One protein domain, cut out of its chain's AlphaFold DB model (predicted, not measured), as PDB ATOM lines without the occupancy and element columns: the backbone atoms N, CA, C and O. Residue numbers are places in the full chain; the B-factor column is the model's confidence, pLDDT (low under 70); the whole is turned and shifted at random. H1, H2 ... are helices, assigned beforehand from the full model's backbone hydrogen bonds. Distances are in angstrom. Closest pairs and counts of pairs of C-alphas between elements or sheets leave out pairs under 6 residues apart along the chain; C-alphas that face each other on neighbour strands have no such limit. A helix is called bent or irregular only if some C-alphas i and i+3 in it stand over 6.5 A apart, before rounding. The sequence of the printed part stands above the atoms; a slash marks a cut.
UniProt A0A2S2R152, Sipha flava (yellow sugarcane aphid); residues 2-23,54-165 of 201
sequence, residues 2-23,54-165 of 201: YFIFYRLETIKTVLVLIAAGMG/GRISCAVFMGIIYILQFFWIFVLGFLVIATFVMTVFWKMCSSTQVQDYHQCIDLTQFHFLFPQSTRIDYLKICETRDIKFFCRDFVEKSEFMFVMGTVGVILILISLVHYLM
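What this domain is: This is residues 2 to 23 and 54 to 165 of the 201 residues of a protein of Sipha flava (yellow sugarcane aphid) (UniProt A0A2S2R152). Two long helices, H2 and H6, run side by side in opposite directions and make a rod, with a third helix, H1, loosely alongside H6 and touching neither. At the end where H2 finishes and H6 starts, three short helices, H3, H4 and H5, and their links form a small, loopy head; at the other end residues 54 to 60 of H2 stick out free. The printed part has 134 residues with six named helices, H1 to H6 in chain order, and no named strand; the class is all helix. The whole is loose, with a radius of gyration of the C-alphas of 19.5 A, and spans 67 by 30 by 22 A.

How they stand to each other: H1, residues 2 to 23, touches no helix. H2, residues 54 to 93, is apart from H1. H3, residues 96 to 99, follows H2 after a tight link and is close to it but not clearly touching, the closest C-alphas being those of Cys 93 and Gln 99, 7.2 A apart. H4, residues 108 to 113, is irregular: C-alphas 109 and 112 are 8.0 A apart. H5, residues 120 to 123, touches H4, and their closest C-alphas, of Thr 108 and Leu 123, are 5.6 A apart. Residues 105 to 106 and 124 to 125 form a short antiparallel pairing. H6, residues 128 to 165, touches H2 with 35 pairs of C-alphas within 8 A; the closest, of Met 86 and Glu 143, are 5.4 A apart. H2 and H6 run opposite ways at a shallow tilt of 24 degrees. H1 and H6 are near each other, with 14 pairs of C-alphas within 10 A, and H3 and H6 are near each other too, with 8. In H1 and H2 every O i to N i+4 pair is within hydrogen-bond range; H6 has 31 of 34, H4 has 0 of 2 but 2 of 3 O i to N i+3 pairs, and H3 and H5 are too short for an i+4 pair.

Where its parts are: H1 begins at C-alpha 2, (-30.522, 18.101, -69.348), and is 31.5 A long. H2 is 56.6 A long from C-alpha 54, (-66.700, 12.545, -108.230), to C-alpha 93. H3, H4 and H5 measure 5.0 A, 9.8 A and 5.3 A. H6, 54.3 A long, ends at C-alpha 165, (-59.789, -0.380, -99.978); it is neither bent nor irregular, but only just: C-alphas 137 and 140 are 6.5 A apart.

The domain as a whole: The two C-alphas farthest apart, of Gly 54 and Tyr 101, are 68.3 A apart. Residues 24 to 53 are not printed, and C-alphas 23 and 54 are 25.2 A apart across this cut. Of the links that are printed whole, none is long. Mean pLDDT of the printed part is 82.4; residues 2 to 7, 54 to 56, 115 to 119 and 121 to 122 are under 70.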
ATOM      1  N   TYR A   2     -29.579  17.060 -68.882       53.47
ATOM      2  CA  TYR A   2     -30.522  18.101 -69.348       53.47
ATOM      3  C   TYR A   2     -30.781  18.146 -70.865       53.47
ATOM      4  O   TYR A   2     -31.927  18.231 -71.284       53.47
ATOM      5  N   PHE A   3     -29.747  18.044 -71.702       55.56
ATOM      6  CA  PHE A   3     -29.915  18.155 -73.157       55.56
ATOM      7  C   PHE A   3     -30.682  16.977 -73.786       55.56
ATOM      8  O   PHE A   3     -31.465  17.164 -74.714       55.56
ATOM      9  N   ILE A   4     -30.486  15.758 -73.275       59.00
ATOM     10  CA  ILE A   4     -31.222  14.570 -73.740       59.00
ATOM     11  C   ILE A   4     -32.651  14.605 -73.246       59.00
ATOM     12  O   ILE A   4     -33.555  14.337 -74.028       59.00
ATOM     13  N   PHE A   5     -32.849  14.991 -71.987       62.94
ATOM     14  CA  PHE A   5     -34.178  15.199 -71.434       62.94
ATOM     15  C   PHE A   5     -34.957  16.221 -72.274       62.94
ATOM     16  O   PHE A   5     -36.043  15.915 -72.750       62.94
ATOM     17  N   TYR A   6     -34.329  17.356 -72.603       67.38
ATOM     18  CA  TYR A   6     -34.898  18.390 -73.469       67.38
ATOM     19  C   TYR A   6     -35.235  17.879 -74.879       67.38
ATOM     20  O   TYR A   6     -36.329  18.116 -75.389       67.38
ATOM     21  N   ARG A   7     -34.322  17.134 -75.522       67.38
ATOM     22  CA  ARG A   7     -34.570  16.528 -76.845       67.38
ATOM     23  C   ARG A   7     -35.721  15.527 -76.805       67.38
ATOM     24  O   ARG A   7     -36.553  15.534 -77.705       67.38
ATOM     25  N   LEU A   8     -35.794  14.695 -75.769       72.44
ATOM     26  CA  LEU A   8     -36.854  13.702 -75.626       72.44
ATOM     27  C   LEU A   8     -38.213  14.354 -75.362       72.44
ATOM     28  O   LEU A   8     -39.221  13.932 -75.921       72.44
ATOM     29  N   GLU A   9     -38.240  15.391 -74.533       74.69
ATOM     30  CA  GLU A   9     -39.444  16.152 -74.207       74.69
ATOM     31  C   GLU A   9     -39.954  16.945 -75.418       74.69
ATOM     32  O   GLU A   9     -41.156  16.967 -75.692       74.69
ATOM     33  N   THR A  10     -39.034  17.472 -76.233       80.19
ATOM     34  CA  THR A  10     -39.346  18.088 -77.530       80.19
ATOM     35  C   THR A  10     -39.959  17.059 -78.482       80.19
ATOM     36  O   THR A  10     -41.021  17.304 -79.048       80.19
ATOM     37  N   ILE A  11     -39.344  15.877 -78.620       79.44
ATOM     38  CA  ILE A  11     -39.857  14.792 -79.474       79.44
ATOM     39  C   ILE A  11     -41.252  14.355 -79.016       79.44
ATOM     40  O   ILE A  11     -42.157  14.259 -79.841       79.44
ATOM     41  N   LYS A  12     -41.460  14.143 -77.711       79.69
ATOM     42  CA  LYS A  12     -42.774  13.801 -77.144       79.69
ATOM     43  C   LYS A  12     -43.822  14.863 -77.464       79.69
ATOM     44  O   LYS A  12     -44.908  14.523 -77.920       79.69
ATOM     45  N   THR A  13     -43.489  16.137 -77.276       82.69
ATOM     46  CA  THR A  13     -44.407  17.253 -77.549       82.69
ATOM     47  C   THR A  13     -44.782  17.317 -79.029       82.69
ATOM     48  O   THR A  13     -45.961  17.428 -79.363       82.69
ATOM     49  N   VAL A  14     -43.806  17.167 -79.929       84.69
ATOM     50  CA  VAL A  14     -44.056  17.130 -81.378       84.69
ATOM     51  C   VAL A  14     -44.935  15.935 -81.758       84.69
ATOM     52  O   VAL A  14     -45.884  16.102 -82.520       84.69
ATOM     53  N   LEU A  15     -44.685  14.751 -81.195       80.81
ATOM     54  CA  LEU A  15     -45.510  13.564 -81.444       80.81
ATOM     55  C   LEU A  15     -46.960  13.755 -80.982       80.81
ATOM     56  O   LEU A  15     -47.881  13.375 -81.702       80.81
ATOM     57  N   VAL A  16     -47.178  14.384 -79.823       83.94
ATOM     58  CA  VAL A  16     -48.527  14.700 -79.322       83.94
ATOM     59  C   VAL A  16     -49.251  15.674 -80.254       83.94
ATOM     60  O   VAL A  16     -50.423  15.462 -80.562       83.94
ATOM     61  N   LEU A  17     -48.564  16.704 -80.756       86.31
ATOM     62  CA  LEU A  17     -49.145  17.645 -81.718       86.31
ATOM     63  C   LEU A  17     -49.524  16.958 -83.036       86.31
ATOM     64  O   LEU A  17     -50.616  17.187 -83.558       86.31
ATOM     65  N   ILE A  18     -48.659  16.078 -83.548       85.88
ATOM     66  CA  ILE A  18     -48.939  15.285 -84.753       85.88
ATOM     67  C   ILE A  18     -50.153  14.370 -84.525       85.88
ATOM     68  O   ILE A  18     -51.035  14.294 -85.380       85.88
ATOM     69  N   ALA A  19     -50.243  13.720 -83.361       81.69
ATOM     70  CA  ALA A  19     -51.379  12.869 -83.007       81.69
ATOM     71  C   ALA A  19     -52.696  13.661 -82.916       81.69
ATOM     72  O   ALA A  19     -53.716  13.225 -83.451       81.69
ATOM     73  N   ALA A  20     -52.676  14.851 -82.304       84.56
ATOM     74  CA  ALA A  20     -53.839  15.733 -82.235       84.56
ATOM     75  C   ALA A  20     -54.302  16.180 -83.634       84.56
ATOM     76  O   ALA A  20     -55.494  16.116 -83.946       84.56
ATOM     77  N   GLY A  21     -53.358  16.556 -84.506       84.25
ATOM     78  CA  GLY A  21     -53.645  16.881 -85.904       84.25
ATOM     79  C   GLY A  21     -54.266  15.706 -86.666       84.25
ATOM     80  O   GLY A  21     -55.228  15.886 -87.412       84.25
ATOM     81  N   MET A  22     -53.786  14.486 -86.421       80.62
ATOM     82  CA  MET A  22     -54.346  13.284 -87.039       80.62
ATOM     83  C   MET A  22     -55.777  12.994 -86.582       80.62
ATOM     84  O   MET A  22     -56.601  12.571 -87.393       80.62
ATOM     85  N   GLY A  23     -56.105  13.259 -85.316       80.31
ATOM     86  CA  GLY A  23     -57.480  13.159 -84.824       80.31
ATOM     87  C   GLY A  23     -58.438  14.031 -85.640       80.31
ATOM     88  O   GLY A  23     -59.469  13.550 -86.114       80.31
ATOM     89  N   GLY A  54     -66.760  13.706-109.130       61.41
ATOM     90  CA  GLY A  54     -66.700  12.545-108.230       61.41
ATOM     91  C   GLY A  54     -65.482  11.639-108.450       61.41
ATOM     92  O   GLY A  54     -64.957  11.074-107.495       61.41
ATOM     93  N   ARG A  55     -65.002  11.514-109.695       64.50
ATOM     94  CA  ARG A  55     -63.822  10.694-110.033       64.50
ATOM     95  C   ARG A  55     -62.533  11.411-109.677       64.50
ATOM     96  O   ARG A  55     -61.653  10.807-109.076       64.50
ATOM     97  N   ILE A  56     -62.452  12.697-110.024       69.75
ATOM     98  CA  ILE A  56     -61.295  13.536-109.705       69.75
ATOM     99  C   ILE A  56     -61.178  13.687-108.190       69.75
ATOM    100  O   ILE A  56     -60.087  13.516-107.659       69.75
ATOM    101  N   SER A  57     -62.285  13.911-107.473       71.38
ATOM    102  CA  SER A  57     -62.241  13.976-106.012       71.38
ATOM    103  C   SER A  57     -61.793  12.646-105.405       71.38
ATOM    104  O   SER A  57     -60.867  12.639-104.603       71.38
ATOM    105  N   CYS A  58     -62.359  11.512-105.833       72.12
ATOM    106  CA  CYS A  58     -61.977  10.194-105.324       72.12
ATOM    107  C   CYS A  58     -60.506   9.848-105.628       72.12
ATOM    108  O   CYS A  58     -59.797   9.378-104.742       72.12
ATOM    109  N   ALA A  59     -60.013  10.149-106.834       76.19
ATOM    110  CA  ALA A  59     -58.610   9.957-107.209       76.19
ATOM    111  C   ALA A  59     -57.656  10.845-106.392       76.19
ATOM    112  O   ALA A  59     -56.629  10.365-105.914       76.19
ATOM    113  N   VAL A  60     -58.015  12.113-106.173       80.19
ATOM    114  CA  VAL A  60     -57.239  13.040-105.337       80.19
ATOM    115  C   VAL A  60     -57.216  12.572-103.881       80.19
ATOM    116  O   VAL A  60     -56.144  12.527-103.281       80.19
ATOM    117  N   PHE A  61     -58.354  12.151-103.323       79.00
ATOM    118  CA  PHE A  61     -58.409  11.595-101.970       79.00
ATOM    119  C   PHE A  61     -57.580  10.315-101.843       79.00
ATOM    120  O   PHE A  61     -56.831  10.188-100.879       79.00
ATOM    121  N   MET A  62     -57.643   9.399-102.816       82.69
ATOM    122  CA  MET A  62     -56.775   8.217-102.828       82.69
ATOM    123  C   MET A  62     -55.292   8.606-102.832       82.69
ATOM    124  O   MET A  62     -54.530   8.063-102.037       82.69
ATOM    125  N   GLY A  63     -54.892   9.587-103.649       83.44
ATOM    126  CA  GLY A  63     -53.518  10.099-103.674       83.44
ATOM    127  C   GLY A  63     -53.068  10.691-102.333       83.44
ATOM    128  O   GLY A  63     -51.996  10.348-101.838       83.44
ATOM    129  N   ILE A  64     -53.906  11.523-101.703       85.62
ATOM    130  CA  ILE A  64     -53.623  12.121-100.385       85.62
ATOM    131  C   ILE A  64     -53.442  11.034 -99.319       85.62
ATOM    132  O   ILE A  64     -52.472  11.073 -98.563       85.62
ATOM    133  N   ILE A  65     -54.343  10.049 -99.272       86.56
ATOM    134  CA  ILE A  65     -54.272   8.940 -98.312       86.56
ATOM    135  C   ILE A  65     -53.011   8.098 -98.534       86.56
ATOM    136  O   ILE A  65     -52.391   7.673 -97.564       86.56
ATOM    137  N   TYR A  66     -52.577   7.915 -99.782       87.62
ATOM    138  CA  TYR A  66     -51.348   7.186-100.101       87.62
ATOM    139  C   TYR A  66     -50.088   7.903 -99.591       87.62
ATOM    140  O   TYR A  66     -49.208   7.280 -98.999       87.62
ATOM    141  N   ILE A  67     -50.012   9.227 -99.763       89.62
ATOM    142  CA  ILE A  67     -48.909  10.042 -99.225       89.62
ATOM    143  C   ILE A  67     -48.914   9.993 -97.695       89.62
ATOM    144  O   ILE A  67     -47.869   9.803 -97.069       89.62
ATOM    145  N   LEU A  68     -50.099  10.113 -97.090       87.81
ATOM    146  CA  LEU A  68     -50.270  10.029 -95.646       87.81
ATOM    147  C   LEU A  68     -49.825   8.656 -95.113       87.81
ATOM    148  O   LEU A  68     -49.134   8.593 -94.101       87.81
ATOM    149  N   GLN A  69     -50.133   7.570 -95.826       89.06
ATOM    150  CA  GLN A  69     -49.678   6.220 -95.487       89.06
ATOM    151  C   GLN A  69     -48.146   6.132 -95.437       89.06
ATOM    152  O   GLN A  69     -47.596   5.639 -94.454       89.06
ATOM    153  N   PHE A  70     -47.444   6.639 -96.456       91.50
ATOM    154  CA  PHE A  70     -45.976   6.655 -96.460       91.50
ATOM    155  C   PHE A  70     -45.396   7.457 -95.295       91.50
ATOM    156  O   PHE A  70     -44.445   7.007 -94.654       91.50
ATOM    157  N   PHE A  71     -45.988   8.613 -94.991       91.00
ATOM    158  CA  PHE A  71     -45.591   9.414 -93.838       91.00
ATOM    159  C   PHE A  71     -45.711   8.617 -92.530       91.00
ATOM    160  O   PHE A  71     -44.765   8.573 -91.743       91.00
ATOM    161  N   TRP A  72     -46.825   7.915 -92.313       91.50
ATOM    162  CA  TRP A  72     -47.020   7.117 -91.100       91.50
ATOM    163  C   TRP A  72     -46.132   5.875 -91.029       91.50
ATOM    164  O   TRP A  72     -45.715   5.505 -89.935       91.50
ATOM    165  N   ILE A  73     -45.779   5.263 -92.162       93.81
ATOM    166  CA  ILE A  73     -44.781   4.180 -92.203       93.81
ATOM    167  C   ILE A  73     -43.418   4.699 -91.732       93.81
ATOM    168  O   ILE A  73     -42.747   4.042 -90.936       93.81
ATOM    169  N   PHE A  74     -43.022   5.897 -92.169       91.56
ATOM    170  CA  PHE A  74     -41.785   6.523 -91.710       91.56
ATOM    171  C   PHE A  74     -41.816   6.811 -90.199       91.56
ATOM    172  O   PHE A  74     -40.870   6.472 -89.483       91.56
ATOM    173  N   VAL A  75     -42.924   7.367 -89.692       90.44
ATOM    174  CA  VAL A  75     -43.120   7.605 -88.250       90.44
ATOM    175  C   VAL A  75     -43.070   6.295 -87.461       90.44
ATOM    176  O   VAL A  75     -42.415   6.246 -86.420       90.44
ATOM    177  N   LEU A  76     -43.692   5.221 -87.957       93.31
ATOM    178  CA  LEU A  76     -43.624   3.897 -87.335       93.31
ATOM    179  C   LEU A  76     -42.178   3.407 -87.230       93.31
ATOM    180  O   LEU A  76     -41.768   2.961 -86.163       93.31
ATOM    181  N   GLY A  77     -41.392   3.532 -88.304       93.31
ATOM    182  CA  GLY A  77     -39.978   3.153 -88.298       93.31
ATOM    183  C   GLY A  77     -39.187   3.879 -87.207       93.31
ATOM    184  O   GLY A  77     -38.462   3.248 -86.438       93.31
ATOM    185  N   PHE A  78     -39.388   5.192 -87.072       90.50
ATOM    186  CA  PHE A  78     -38.766   5.976 -86.005       90.50
ATOM    187  C   PHE A  78     -39.219   5.533 -84.602       90.50
ATOM    188  O   PHE A  78     -38.387   5.360 -83.709       90.50
ATOM    189  N   LEU A  79     -40.523   5.310 -84.400       90.69
ATOM    190  CA  LEU A  79     -41.076   4.883 -83.110       90.69
ATOM    191  C   LEU A  79     -40.598   3.489 -82.695       90.69
ATOM    192  O   LEU A  79     -40.316   3.280 -81.517       90.69
ATOM    193  N   VAL A  80     -40.454   2.557 -83.638       93.56
ATOM    194  CA  VAL A  80     -39.919   1.215 -83.367       93.56
ATOM    195  C   VAL A  80     -38.477   1.303 -82.870       93.56
ATOM    196  O   VAL A  80     -38.145   0.685 -81.860       93.56
ATOM    197  N   ILE A  81     -37.634   2.123 -83.510       91.12
ATOM    198  CA  ILE A  81     -36.247   2.340 -83.067       91.12
ATOM    199  C   ILE A  81     -36.220   2.972 -81.667       91.12
ATOM    200  O   ILE A  81     -35.491   2.505 -80.793       91.12
ATOM    201  N   ALA A  82     -37.034   4.003 -81.425       88.69
ATOM    202  CA  ALA A  82     -37.113   4.657 -80.118       88.69
ATOM    203  C   ALA A  82     -37.598   3.698 -79.014       88.69
ATOM    204  O   ALA A  82     -37.025   3.667 -77.925       88.69
ATOM    205  N   THR A  83     -38.609   2.878 -79.312       90.56
ATOM    206  CA  THR A  83     -39.131   1.847 -78.403       90.56
ATOM    207  C   THR A  83     -38.059   0.804 -78.102       90.56
ATOM    208  O   THR A  83     -37.844   0.459 -76.943       90.56
ATOM    209  N   PHE A  84     -37.314   0.354 -79.112       91.19
ATOM    210  CA  PHE A  84     -36.204  -0.576 -78.918       91.19
ATOM    211  C   PHE A  84     -35.137  -0.004 -77.968       91.19
ATOM    212  O   PHE A  84     -34.766  -0.652 -76.995       91.19
ATOM    213  N   VAL A  85     -34.706   1.244 -78.169       88.44
ATOM    214  CA  VAL A  85     -33.728   1.890 -77.274       88.44
ATOM    215  C   VAL A  85     -34.257   1.989 -75.836       88.44
ATOM    216  O   VAL A  85     -33.539   1.675 -74.886       88.44
ATOM    217  N   MET A  86     -35.524   2.374 -75.659       87.81
ATOM    218  CA  MET A  86     -36.132   2.499 -74.330       87.81
ATOM    219  C   MET A  86     -36.319   1.149 -73.632       87.81
ATOM    220  O   MET A  86     -36.074   1.051 -72.432       87.81
ATOM    221  N   THR A  87     -36.671   0.092 -74.367       90.31
ATOM    222  CA  THR A  87     -36.779  -1.267 -73.805       90.31
ATOM    223  C   THR A  87     -35.422  -1.818 -73.360       90.31
ATOM    224  O   THR A  87     -35.346  -2.481 -72.325       90.31
ATOM    225  N   VAL A  88     -34.331  -1.491 -74.064       90.00
ATOM    226  CA  VAL A  88     -32.966  -1.820 -73.614       90.00
ATOM    227  C   VAL A  88     -32.650  -1.116 -72.291       90.00
ATOM    228  O   VAL A  88     -32.188  -1.762 -71.349       90.00
ATOM    229  N   PHE A  89     -32.948   0.182 -72.174       87.19
ATOM    230  CA  PHE A  89     -32.750   0.915 -70.917       87.19
ATOM    231  C   PHE A  89     -33.626   0.381 -69.780       87.19
ATOM    232  O   PHE A  89     -33.160   0.274 -68.647       87.19
ATOM    233  N   TRP A  90     -34.861  -0.026 -70.076       89.31
ATOM    234  CA  TRP A  90     -35.745  -0.653 -69.097       89.31
ATOM    235  C   TRP A  90     -35.164  -1.967 -68.571       89.31
ATOM    236  O   TRP A  90     -35.118  -2.192 -67.362       89.31
ATOM    237  N   LYS A  91     -34.632  -2.812 -69.462       88.88
ATOM    238  CA  LYS A  91     -33.984  -4.073 -69.077       88.88
ATOM    239  C   LYS A  91     -32.736  -3.864 -68.221       88.88
ATOM    240  O   LYS A  91     -32.541  -4.627 -67.280       88.88
ATOM    241  N   MET A  92     -31.947  -2.822 -68.486       86.25
ATOM    242  CA  MET A  92     -30.822  -2.437 -67.622       86.25
ATOM    243  C   MET A  92     -31.300  -2.056 -66.212       86.25
ATOM    244  O   MET A  92     -30.758  -2.537 -65.222       86.25
ATOM    245  N   CYS A  93     -32.355  -1.243 -66.121       86.88
ATOM    246  CA  CYS A  93     -32.949  -0.797 -64.858       86.88
ATOM    247  C   CYS A  93     -33.651  -1.908 -64.061       86.88
ATOM    248  O   CYS A  93     -33.716  -1.843 -62.836       86.88
ATOM    249  N   SER A  94     -34.184  -2.923 -64.744       86.94
ATOM    250  CA  SER A  94     -34.837  -4.088 -64.133       86.94
ATOM    251  C   SER A  94     -33.846  -5.170 -63.677       86.94
ATOM    252  O   SER A  94     -34.276  -6.193 -63.143       86.94
ATOM    253  N   SER A  95     -32.544  -4.998 -63.912       86.94
ATOM    254  CA  SER A  95     -31.526  -5.952 -63.471       86.94
ATOM    255  C   SER A  95     -31.407  -5.967 -61.942       86.94
ATOM    256  O   SER A  95     -31.354  -4.910 -61.309       86.94
ATOM    257  N   THR A  96     -31.287  -7.159 -61.348       78.56
ATOM    258  CA  THR A  96     -31.098  -7.355 -59.894       78.56
ATOM    259  C   THR A  96     -29.846  -6.647 -59.368       78.56
ATOM    260  O   THR A  96     -29.819  -6.160 -58.243       78.56
ATOM    261  N   GLN A  97     -28.821  -6.487 -60.208       79.50
ATOM    262  CA  GLN A  97     -27.609  -5.725 -59.881       79.50
ATOM    263  C   GLN A  97     -27.882  -4.241 -59.594       79.50
ATOM    264  O   GLN A  97     -27.241  -3.638 -58.735       79.50
ATOM    265  N   VAL A  98     -28.846  -3.648 -60.299       79.81
ATOM    266  CA  VAL A  98     -29.202  -2.233 -60.151       79.81
ATOM    267  C   VAL A  98     -30.260  -2.055 -59.062       79.81
ATOM    268  O   VAL A  98     -30.153  -1.120 -58.272       79.81
ATOM    269  N   GLN A  99     -31.249  -2.954 -58.980       75.69
ATOM    270  CA  GLN A  99     -32.326  -2.852 -57.987       75.69
ATOM    271  C   GLN A  99     -31.904  -3.257 -56.569       75.69
ATOM    272  O   GLN A  99     -32.216  -2.532 -55.626       75.69
ATOM    273  N   ASP A 100     -31.180  -4.369 -56.411       75.25
ATOM    274  CA  ASP A 100     -30.840  -4.909 -55.087       75.25
ATOM    275  C   ASP A 100     -29.465  -4.415 -54.617       75.25
ATOM    276  O   ASP A 100     -29.302  -3.963 -53.483       75.25
ATOM    277  N   TYR A 101     -28.470  -4.436 -55.511       75.88
ATOM    278  CA  TYR A 101     -27.076  -4.117 -55.174       75.88
ATOM    279  C   TYR A 101     -26.675  -2.659 -55.433       75.88
ATOM    280  O   TYR A 101     -25.533  -2.298 -55.150       75.88
ATOM    281  N   HIS A 102     -27.588  -1.821 -55.943       73.06
ATOM    282  CA  HIS A 102     -27.332  -0.404 -56.233       73.06
ATOM    283  C   HIS A 102     -26.062  -0.180 -57.077       73.06
ATOM    284  O   HIS A 102     -25.351   0.812 -56.900       73.06
ATOM    285  N   GLN A 103     -25.741  -1.108 -57.990       79.94
ATOM    286  CA  GLN A 103     -24.596  -0.925 -58.875       79.94
ATOM    287  C   GLN A 103     -24.826   0.255 -59.822       79.94
ATOM    288  O   GLN A 103     -25.934   0.489 -60.310       79.94
ATOM    289  N   CYS A 104     -23.742   0.978 -60.103       82.50
ATOM    290  CA  CYS A 104     -23.759   2.087 -61.043       82.50
ATOM    291  C   CYS A 104     -24.220   1.638 -62.435       82.50
ATOM    292  O   CYS A 104     -23.727   0.643 -62.968       82.50
ATOM    293  N   ILE A 105     -25.089   2.427 -63.064       84.12
ATOM    294  CA  ILE A 105     -25.468   2.237 -64.465       84.12
ATOM    295  C   ILE A 105     -24.399   2.884 -65.344       84.12
ATOM    296  O   ILE A 105     -24.189   4.096 -65.278       84.12
ATOM    297  N   ASP A 106     -23.741   2.082 -66.180       84.44
ATOM    298  CA  ASP A 106     -22.738   2.554 -67.130       84.44
ATOM    299  C   ASP A 106     -23.328   2.692 -68.547       84.44
ATOM    300  O   ASP A 106     -23.570   1.710 -69.257       84.44
ATOM    301  N   LEU A 107     -23.563   3.939 -68.966       82.31
ATOM    302  CA  LEU A 107     -24.093   4.285 -70.288       82.31
ATOM    303  C   LEU A 107     -22.988   4.555 -71.318       82.31
ATOM    304  O   LEU A 107     -23.302   4.932 -72.446       82.31
ATOM    305  N   THR A 108     -21.708   4.370 -70.977       80.19
ATOM    306  CA  THR A 108     -20.586   4.649 -71.895       80.19
ATOM    307  C   THR A 108     -20.666   3.850 -73.195       80.19
ATOM    308  O   THR A 108     -20.334   4.370 -74.259       80.19
ATOM    309  N   GLN A 109     -21.222   2.639 -73.149       80.31
ATOM    310  CA  GLN A 109     -21.516   1.814 -74.327       80.31
ATOM    311  C   GLN A 109     -22.478   2.487 -75.327       80.31
ATOM    312  O   GLN A 109     -22.423   2.230 -76.527       80.31
ATOM    313  N   PHE A 110     -23.337   3.390 -74.850       79.31
ATOM    314  CA  PHE A 110     -24.306   4.123 -75.662       79.31
ATOM    315  C   PHE A 110     -23.826   5.522 -76.032       79.31
ATOM    316  O   PHE A 110     -24.631   6.298 -76.533       79.31
ATOM    317  N   HIS A 111     -22.546   5.860 -75.832       76.44
ATOM    318  CA  HIS A 111     -22.009   7.206 -76.056       76.44
ATOM    319  C   HIS A 111     -22.371   7.800 -77.432       76.44
ATOM    320  O   HIS A 111     -22.563   9.005 -77.535       76.44
ATOM    321  N   PHE A 112     -22.552   6.975 -78.473       77.06
ATOM    322  CA  PHE A 112     -23.000   7.425 -79.800       77.06
ATOM    323  C   PHE A 112     -24.389   8.094 -79.807       77.06
ATOM    324  O   PHE A 112     -24.674   8.924 -80.669       77.06
ATOM    325  N   LEU A 113     -25.268   7.721 -78.874       73.25
ATOM    326  CA  LEU A 113     -26.617   8.270 -78.736       73.25
ATOM    327  C   LEU A 113     -26.599   9.629 -78.018       73.25
ATOM    328  O   LEU A 113     -27.542  10.419 -78.126       73.25
ATOM    329  N   PHE A 114     -25.519   9.907 -77.286       71.56
ATOM    330  CA  PHE A 114     -25.316  11.139 -76.544       71.56
ATOM    331  C   PHE A 114     -24.592  12.161 -77.439       71.56
ATOM    332  O   PHE A 114     -23.740  11.802 -78.252       71.56
ATOM    333  N   PRO A 115     -24.931  13.459 -77.348       68.81
ATOM    334  CA  PRO A 115     -24.219  14.494 -78.096       68.81
ATOM    335  C   PRO A 115     -22.737  14.524 -77.690       68.81
ATOM    336  O   PRO A 115     -22.430  14.431 -76.507       68.81
ATOM    337  N   GLN A 116     -21.823  14.760 -78.639       62.66
ATOM    338  CA  GLN A 116     -20.359  14.721 -78.430       62.66
ATOM    339  C   GLN A 116     -19.819  15.619 -77.292       62.66
ATOM    340  O   GLN A 116     -18.671  15.481 -76.889       62.66
ATOM    341  N   SER A 117     -20.630  16.542 -76.765       64.75
ATOM    342  CA  SER A 117     -20.270  17.452 -75.672       64.75
ATOM    343  C   SER A 117     -20.468  16.861 -74.262       64.75
ATOM    344  O   SER A 117     -20.042  17.481 -73.285       64.75
ATOM    345  N   THR A 118     -21.097  15.691 -74.098       66.62
ATOM    346  CA  THR A 118     -21.238  15.065 -72.769       66.62
ATOM    347  C   THR A 118     -19.930  14.433 -72.304       66.62
ATOM    348  O   THR A 118     -19.419  13.535 -72.965       66.62
ATOM    349  N   ARG A 119     -19.403  14.851 -71.139       68.94
ATOM    350  CA  ARG A 119     -18.255  14.154 -70.529       68.94
ATOM    351  C   ARG A 119     -18.643  12.724 -70.157       68.94
ATOM    352  O   ARG A 119     -19.730  12.505 -69.624       68.94
ATOM    353  N   ILE A 120     -17.712  11.800 -70.381       70.12
ATOM    354  CA  ILE A 120     -17.835  10.356 -70.129       70.12
ATOM    355  C   ILE A 120     -18.211  10.072 -68.664       70.12
ATOM    356  O   ILE A 120     -18.999   9.171 -68.392       70.12
ATOM    357  N   ASP A 121     -17.750  10.907 -67.731       66.06
ATOM    358  CA  ASP A 121     -18.045  10.773 -66.299       66.06
ATOM    359  C   ASP A 121     -19.538  10.957 -65.972       66.06
ATOM    360  O   ASP A 121     -20.043  10.344 -65.038       66.06
ATOM    361  N   TYR A 122     -20.281  11.731 -66.777       67.88
ATOM    362  CA  TYR A 122     -21.731  11.913 -66.612       67.88
ATOM    363  C   TYR A 122     -22.567  10.794 -67.253       67.88
ATOM    364  O   TYR A 122     -23.795  10.839 -67.180       67.88
ATOM    365  N   LEU A 123     -21.930   9.826 -67.925       73.44
ATOM    366  CA  LEU A 123     -22.598   8.634 -68.460       73.44
ATOM    367  C   LEU A 123     -22.627   7.491 -67.432       73.44
ATOM    368  O   LEU A 123     -23.323   6.503 -67.652       73.44
ATOM    369  N   LYS A 124     -21.918   7.626 -66.303       81.81
ATOM    370  CA  LYS A 124     -22.014   6.710 -65.164       81.81
ATOM    371  C   LYS A 124     -22.925   7.298 -64.097       81.81
ATOM    372  O   LYS A 124     -22.638   8.351 -63.539       81.81
ATOM    373  N   ILE A 125     -24.020   6.605 -63.808       81.25
ATOM    374  CA  ILE A 125     -25.002   7.023 -62.806       81.25
ATOM    375  C   ILE A 125     -24.846   6.096 -61.604       81.25
ATOM    376  O   ILE A 125     -25.263   4.942 -61.652       81.25
ATOM    377  N   CYS A 126     -24.199   6.592 -60.552       81.56
ATOM    378  CA  CYS A 126     -23.924   5.832 -59.327       81.56
ATOM    379  C   CYS A 126     -24.787   6.262 -58.137       81.56
ATOM    380  O   CYS A 126     -24.920   5.515 -57.173       81.56
ATOM    381  N   GLU A 127     -25.343   7.474 -58.164       82.12
ATOM    382  CA  GLU A 127     -26.087   8.002 -57.026       82.12
ATOM    383  C   GLU A 127     -27.496   7.397 -56.973       82.12
ATOM    384  O   GLU A 127     -28.253   7.473 -57.940       82.12
ATOM    385  N   THR A 128     -27.878   6.818 -55.830       78.81
ATOM    386  CA  THR A 128     -29.158   6.107 -55.641       78.81
ATOM    387  C   THR A 128     -30.376   6.945 -56.035       78.81
ATOM    388  O   THR A 128     -31.343   6.438 -56.609       78.81
ATOM    389  N   ARG A 129     -30.328   8.251 -55.748       80.56
ATOM    390  CA  ARG A 129     -31.382   9.202 -56.112       80.56
ATOM    391  C   ARG A 129     -31.507   9.354 -57.631       80.56
ATOM    392  O   ARG A 129     -32.624   9.351 -58.147       80.56
ATOM    393  N   ASP A 130     -30.382   9.439 -58.332       81.62
ATOM    394  CA  ASP A 130     -30.338   9.607 -59.785       81.62
ATOM    395  C   ASP A 130     -30.700   8.314 -60.521       81.62
ATOM    396  O   ASP A 130     -31.394   8.369 -61.536       81.62
ATOM    397  N   ILE A 131     -30.327   7.147 -59.978       83.81
ATOM    398  CA  ILE A 131     -30.751   5.834 -60.489       83.81
ATOM    399  C   ILE A 131     -32.279   5.723 -60.441       83.81
ATOM    400  O   ILE A 131     -32.910   5.374 -61.441       83.81
ATOM    401  N   LYS A 132     -32.895   6.070 -59.301       83.31
ATOM    402  CA  LYS A 132     -34.354   6.027 -59.149       83.31
ATOM    403  C   LYS A 132     -35.052   6.992 -60.108       83.31
ATOM    404  O   LYS A 132     -36.018   6.597 -60.758       83.31
ATOM    405  N   PHE A 133     -34.552   8.220 -60.235       83.44
ATOM    406  CA  PHE A 133     -35.104   9.209 -61.163       83.44
ATOM    407  C   PHE A 133     -34.990   8.743 -62.625       83.44
ATOM    408  O   PHE A 133     -35.958   8.798 -63.384       83.44
ATOM    409  N   PHE A 134     -33.834   8.212 -63.026       85.00
ATOM    410  CA  PHE A 134     -33.623   7.710 -64.380       85.00
ATOM    411  C   PHE A 134     -34.519   6.503 -64.691       85.00
ATOM    412  O   PHE A 134     -35.255   6.514 -65.675       85.00
ATOM    413  N   CYS A 135     -34.514   5.472 -63.849       86.62
ATOM    414  CA  CYS A 135     -35.238   4.239 -64.140       86.62
ATOM    415  C   CYS A 135     -36.763   4.395 -64.046       86.62
ATOM    416  O   CYS A 135     -37.485   3.884 -64.901       86.62
ATOM    417  N   ARG A 136     -37.252   5.124 -63.038       84.94
ATOM    418  CA  ARG A 136     -38.682   5.205 -62.703       84.94
ATOM    419  C   ARG A 136     -39.366   6.391 -63.378       84.94
ATOM    420  O   ARG A 136     -40.395   6.229 -64.027       84.94
ATOM    421  N   ASP A 137     -38.791   7.588 -63.273       81.94
ATOM    422  CA  ASP A 137     -39.432   8.797 -63.811       81.94
ATOM    423  C   ASP A 137     -39.163   8.985 -65.308       81.94
ATOM    424  O   ASP A 137     -40.011   9.520 -66.032       81.94
ATOM    425  N   PHE A 138     -38.006   8.527 -65.795       82.62
ATOM    426  CA  PHE A 138     -37.611   8.713 -67.188       82.62
ATOM    427  C   PHE A 138     -37.836   7.473 -68.061       82.62
ATOM    428  O   PHE A 138     -38.570   7.579 -69.046       82.62
ATOM    429  N   VAL A 139     -37.236   6.323 -67.738       87.81
ATOM    430  CA  VAL A 139     -37.278   5.128 -68.599       87.81
ATOM    431  C   VAL A 139     -38.673   4.501 -68.625       87.81
ATOM    432  O   VAL A 139     -39.254   4.428 -69.702       87.81
ATOM    433  N   GLU A 140     -39.245   4.141 -67.470       87.88
ATOM    434  CA  GLU A 140     -40.578   3.509 -67.365       87.88
ATOM    435  C   GLU A 140     -41.664   4.322 -68.082       87.88
ATOM    436  O   GLU A 140     -42.370   3.849 -68.973       87.88
ATOM    437  N   LYS A 141     -41.757   5.609 -67.728       85.81
ATOM    438  CA  LYS A 141     -42.770   6.513 -68.272       85.81
ATOM    439  C   LYS A 141     -42.594   6.733 -69.774       85.81
ATOM    440  O   LYS A 141     -43.584   6.884 -70.490       85.81
ATOM    441  N   SER A 142     -41.353   6.808 -70.259       86.12
ATOM    442  CA  SER A 142     -41.087   6.989 -71.691       86.12
ATOM    443  C   SER A 142     -41.387   5.725 -72.483       86.12
ATOM    444  O   SER A 142     -42.022   5.823 -73.529       86.12
ATOM    445  N   GLU A 143     -40.954   4.565 -71.993       87.00
ATOM    446  CA  GLU A 143     -41.161   3.270 -72.640       87.00
ATOM    447  C   GLU A 143     -42.652   3.006 -72.861       87.00
ATOM    448  O   GLU A 143     -43.067   2.835 -74.010       87.00
ATOM    449  N   PHE A 144     -43.475   3.148 -71.819       88.69
ATOM    450  CA  PHE A 144     -44.925   3.002 -71.934       88.69
ATOM    451  C   PHE A 144     -45.541   3.932 -72.995       88.69
ATOM    452  O   PHE A 144     -46.347   3.500 -73.820       88.69
ATOM    453  N   MET A 145     -45.142   5.211 -73.025       86.56
ATOM    454  CA  MET A 145     -45.641   6.171 -74.021       86.56
ATOM    455  C   MET A 145     -45.263   5.781 -75.457       86.56
ATOM    456  O   MET A 145     -46.097   5.888 -76.355       86.56
ATOM    457  N   PHE A 146     -44.027   5.327 -75.687       89.31
ATOM    458  CA  PHE A 146     -43.569   4.916 -77.017       89.31
ATOM    459  C   PHE A 146     -44.218   3.607 -77.481       89.31
ATOM    460  O   PHE A 146     -44.597   3.504 -78.650       89.31
ATOM    461  N   VAL A 147     -44.429   2.644 -76.579       91.31
ATOM    462  CA  VAL A 147     -45.165   1.404 -76.877       91.31
ATOM    463  C   VAL A 147     -46.606   1.720 -77.278       91.31
ATOM    464  O   VAL A 147     -47.053   1.307 -78.349       91.31
ATOM    465  N   MET A 148     -47.314   2.523 -76.478       91.31
ATOM    466  CA  MET A 148     -48.683   2.949 -76.790       91.31
ATOM    467  C   MET A 148     -48.753   3.735 -78.105       91.31
ATOM    468  O   MET A 148     -49.652   3.509 -78.916       91.31
ATOM    469  N   GLY A 149     -47.779   4.615 -78.356       90.44
ATOM    470  CA  GLY A 149     -47.661   5.346 -79.618       90.44
ATOM    471  C   GLY A 149     -47.454   4.423 -80.822       90.44
ATOM    472  O   GLY A 149     -48.095   4.609 -81.854       90.44
ATOM    473  N   THR A 150     -46.620   3.391 -80.679       91.50
ATOM    474  CA  THR A 150     -46.364   2.394 -81.729       91.50
ATOM    475  C   THR A 150     -47.637   1.622 -82.079       91.50
ATOM    476  O   THR A 150     -47.988   1.519 -83.254       91.50
ATOM    477  N   VAL A 151     -48.382   1.152 -81.070       93.44
ATOM    478  CA  VAL A 151     -49.692   0.505 -81.270       93.44
ATOM    479  C   VAL A 151     -50.671   1.458 -81.963       93.44
ATOM    480  O   VAL A 151     -51.340   1.066 -82.919       93.44
ATOM    481  N   GLY A 152     -50.714   2.723 -81.542       91.62
ATOM    482  CA  GLY A 152     -51.559   3.746 -82.158       91.62
ATOM    483  C   GLY A 152     -51.259   3.962 -83.643       91.62
ATOM    484  O   GLY A 152     -52.178   3.975 -84.461       91.62
ATOM    485  N   VAL A 153     -49.983   4.068 -84.023       92.00
ATOM    486  CA  VAL A 153     -49.594   4.229 -85.433       92.00
ATOM    487  C   VAL A 153     -49.931   2.985 -86.258       92.00
ATOM    488  O   VAL A 153     -50.397   3.122 -87.388       92.00
ATOM    489  N   ILE A 154     -49.790   1.778 -85.701       93.19
ATOM    490  CA  ILE A 154     -50.227   0.544 -86.375       93.19
ATOM    491  C   ILE A 154     -51.735   0.584 -86.660       93.19
ATOM    492  O   ILE A 154     -52.156   0.291 -87.781       93.19
ATOM    493  N   LEU A 155     -52.554   0.999 -85.689       92.50
ATOM    494  CA  LEU A 155     -54.001   1.139 -85.881       92.50
ATOM    495  C   LEU A 155     -54.348   2.190 -86.944       92.50
ATOM    496  O   LEU A 155     -55.256   1.969 -87.748       92.50
ATOM    497  N   ILE A 156     -53.612   3.306 -86.986       91.25
ATOM    498  CA  ILE A 156     -53.760   4.328 -88.032       91.25
ATOM    499  C   ILE A 156     -53.475   3.723 -89.411       91.25
ATOM    500  O   ILE A 156     -54.293   3.873 -90.315       91.25
ATOM    501  N   LEU A 157     -52.366   2.997 -89.571       92.44
ATOM    502  CA  LEU A 157     -51.996   2.368 -90.843       92.44
ATOM    503  C   LEU A 157     -53.045   1.350 -91.307       92.44
ATOM    504  O   LEU A 157     -53.412   1.354 -92.481       92.44
ATOM    505  N   ILE A 158     -53.561   0.513 -90.400       92.88
ATOM    506  CA  ILE A 158     -54.638  -0.442 -90.713       92.88
ATOM    507  C   ILE A 158     -55.898   0.309 -91.165       92.88
ATOM    508  O   ILE A 158     -56.506  -0.047 -92.175       92.88
ATOM    509  N   SER A 159     -56.263   1.378 -90.454       90.19
ATOM    510  CA  SER A 159     -57.439   2.194 -90.773       90.19
ATOM    511  C   SER A 159     -57.317   2.873 -92.140       90.19
ATOM    512  O   SER A 159     -58.266   2.856 -92.922       90.19
ATOM    513  N   LEU A 160     -56.146   3.429 -92.464       89.25
ATOM    514  CA  LEU A 160     -55.874   4.067 -93.755       89.25
ATOM    515  C   LEU A 160     -55.910   3.059 -94.913       89.25
ATOM    516  O   LEU A 160     -56.483   3.364 -95.958       89.25
ATOM    517  N   VAL A 161     -55.376   1.846 -94.724       92.00
ATOM    518  CA  VAL A 161     -55.474   0.761 -95.719       92.00
ATOM    519  C   VAL A 161     -56.928   0.355 -95.944       92.00
ATOM    520  O   VAL A 161     -57.358   0.228 -97.089       92.00
ATOM    521  N   HIS A 162     -57.707   0.195 -94.872       90.19
ATOM    522  CA  HIS A 162     -59.126  -0.139 -94.983       90.19
ATOM    523  C   HIS A 162     -59.908   0.965 -95.707       90.19
ATOM    524  O   HIS A 162     -60.710   0.693 -96.600       90.19
ATOM    525  N   TYR A 163     -59.614   2.226 -95.394       85.44
ATOM    526  CA  TYR A 163     -60.216   3.363 -96.078       85.44
ATOM    527  C   TYR A 163     -59.850   3.407 -97.571       85.44
ATOM    528  O   TYR A 163     -60.723   3.627 -98.412       85.44
ATOM    529  N   LEU A 164     -58.589   3.127 -97.922       87.19
ATOM    530  CA  LEU A 164     -58.138   3.037 -99.312       87.19
ATOM    531  C   LEU A 164     -58.836   1.896-100.063       87.19
ATOM    532  O   LEU A 164     -59.241   2.082-101.209       87.19
ATOM    533  N   MET A 165     -59.039   0.745 -99.415       89.06
ATOM    534  CA  MET A 165     -59.789  -0.380 -99.978       89.06
ATOM    535  C   MET A 165     -61.219   0.042-100.335       89.06
ATOM    536  O   MET A 165     -61.645  -0.132-101.479       89.06
TER     537      MET A 165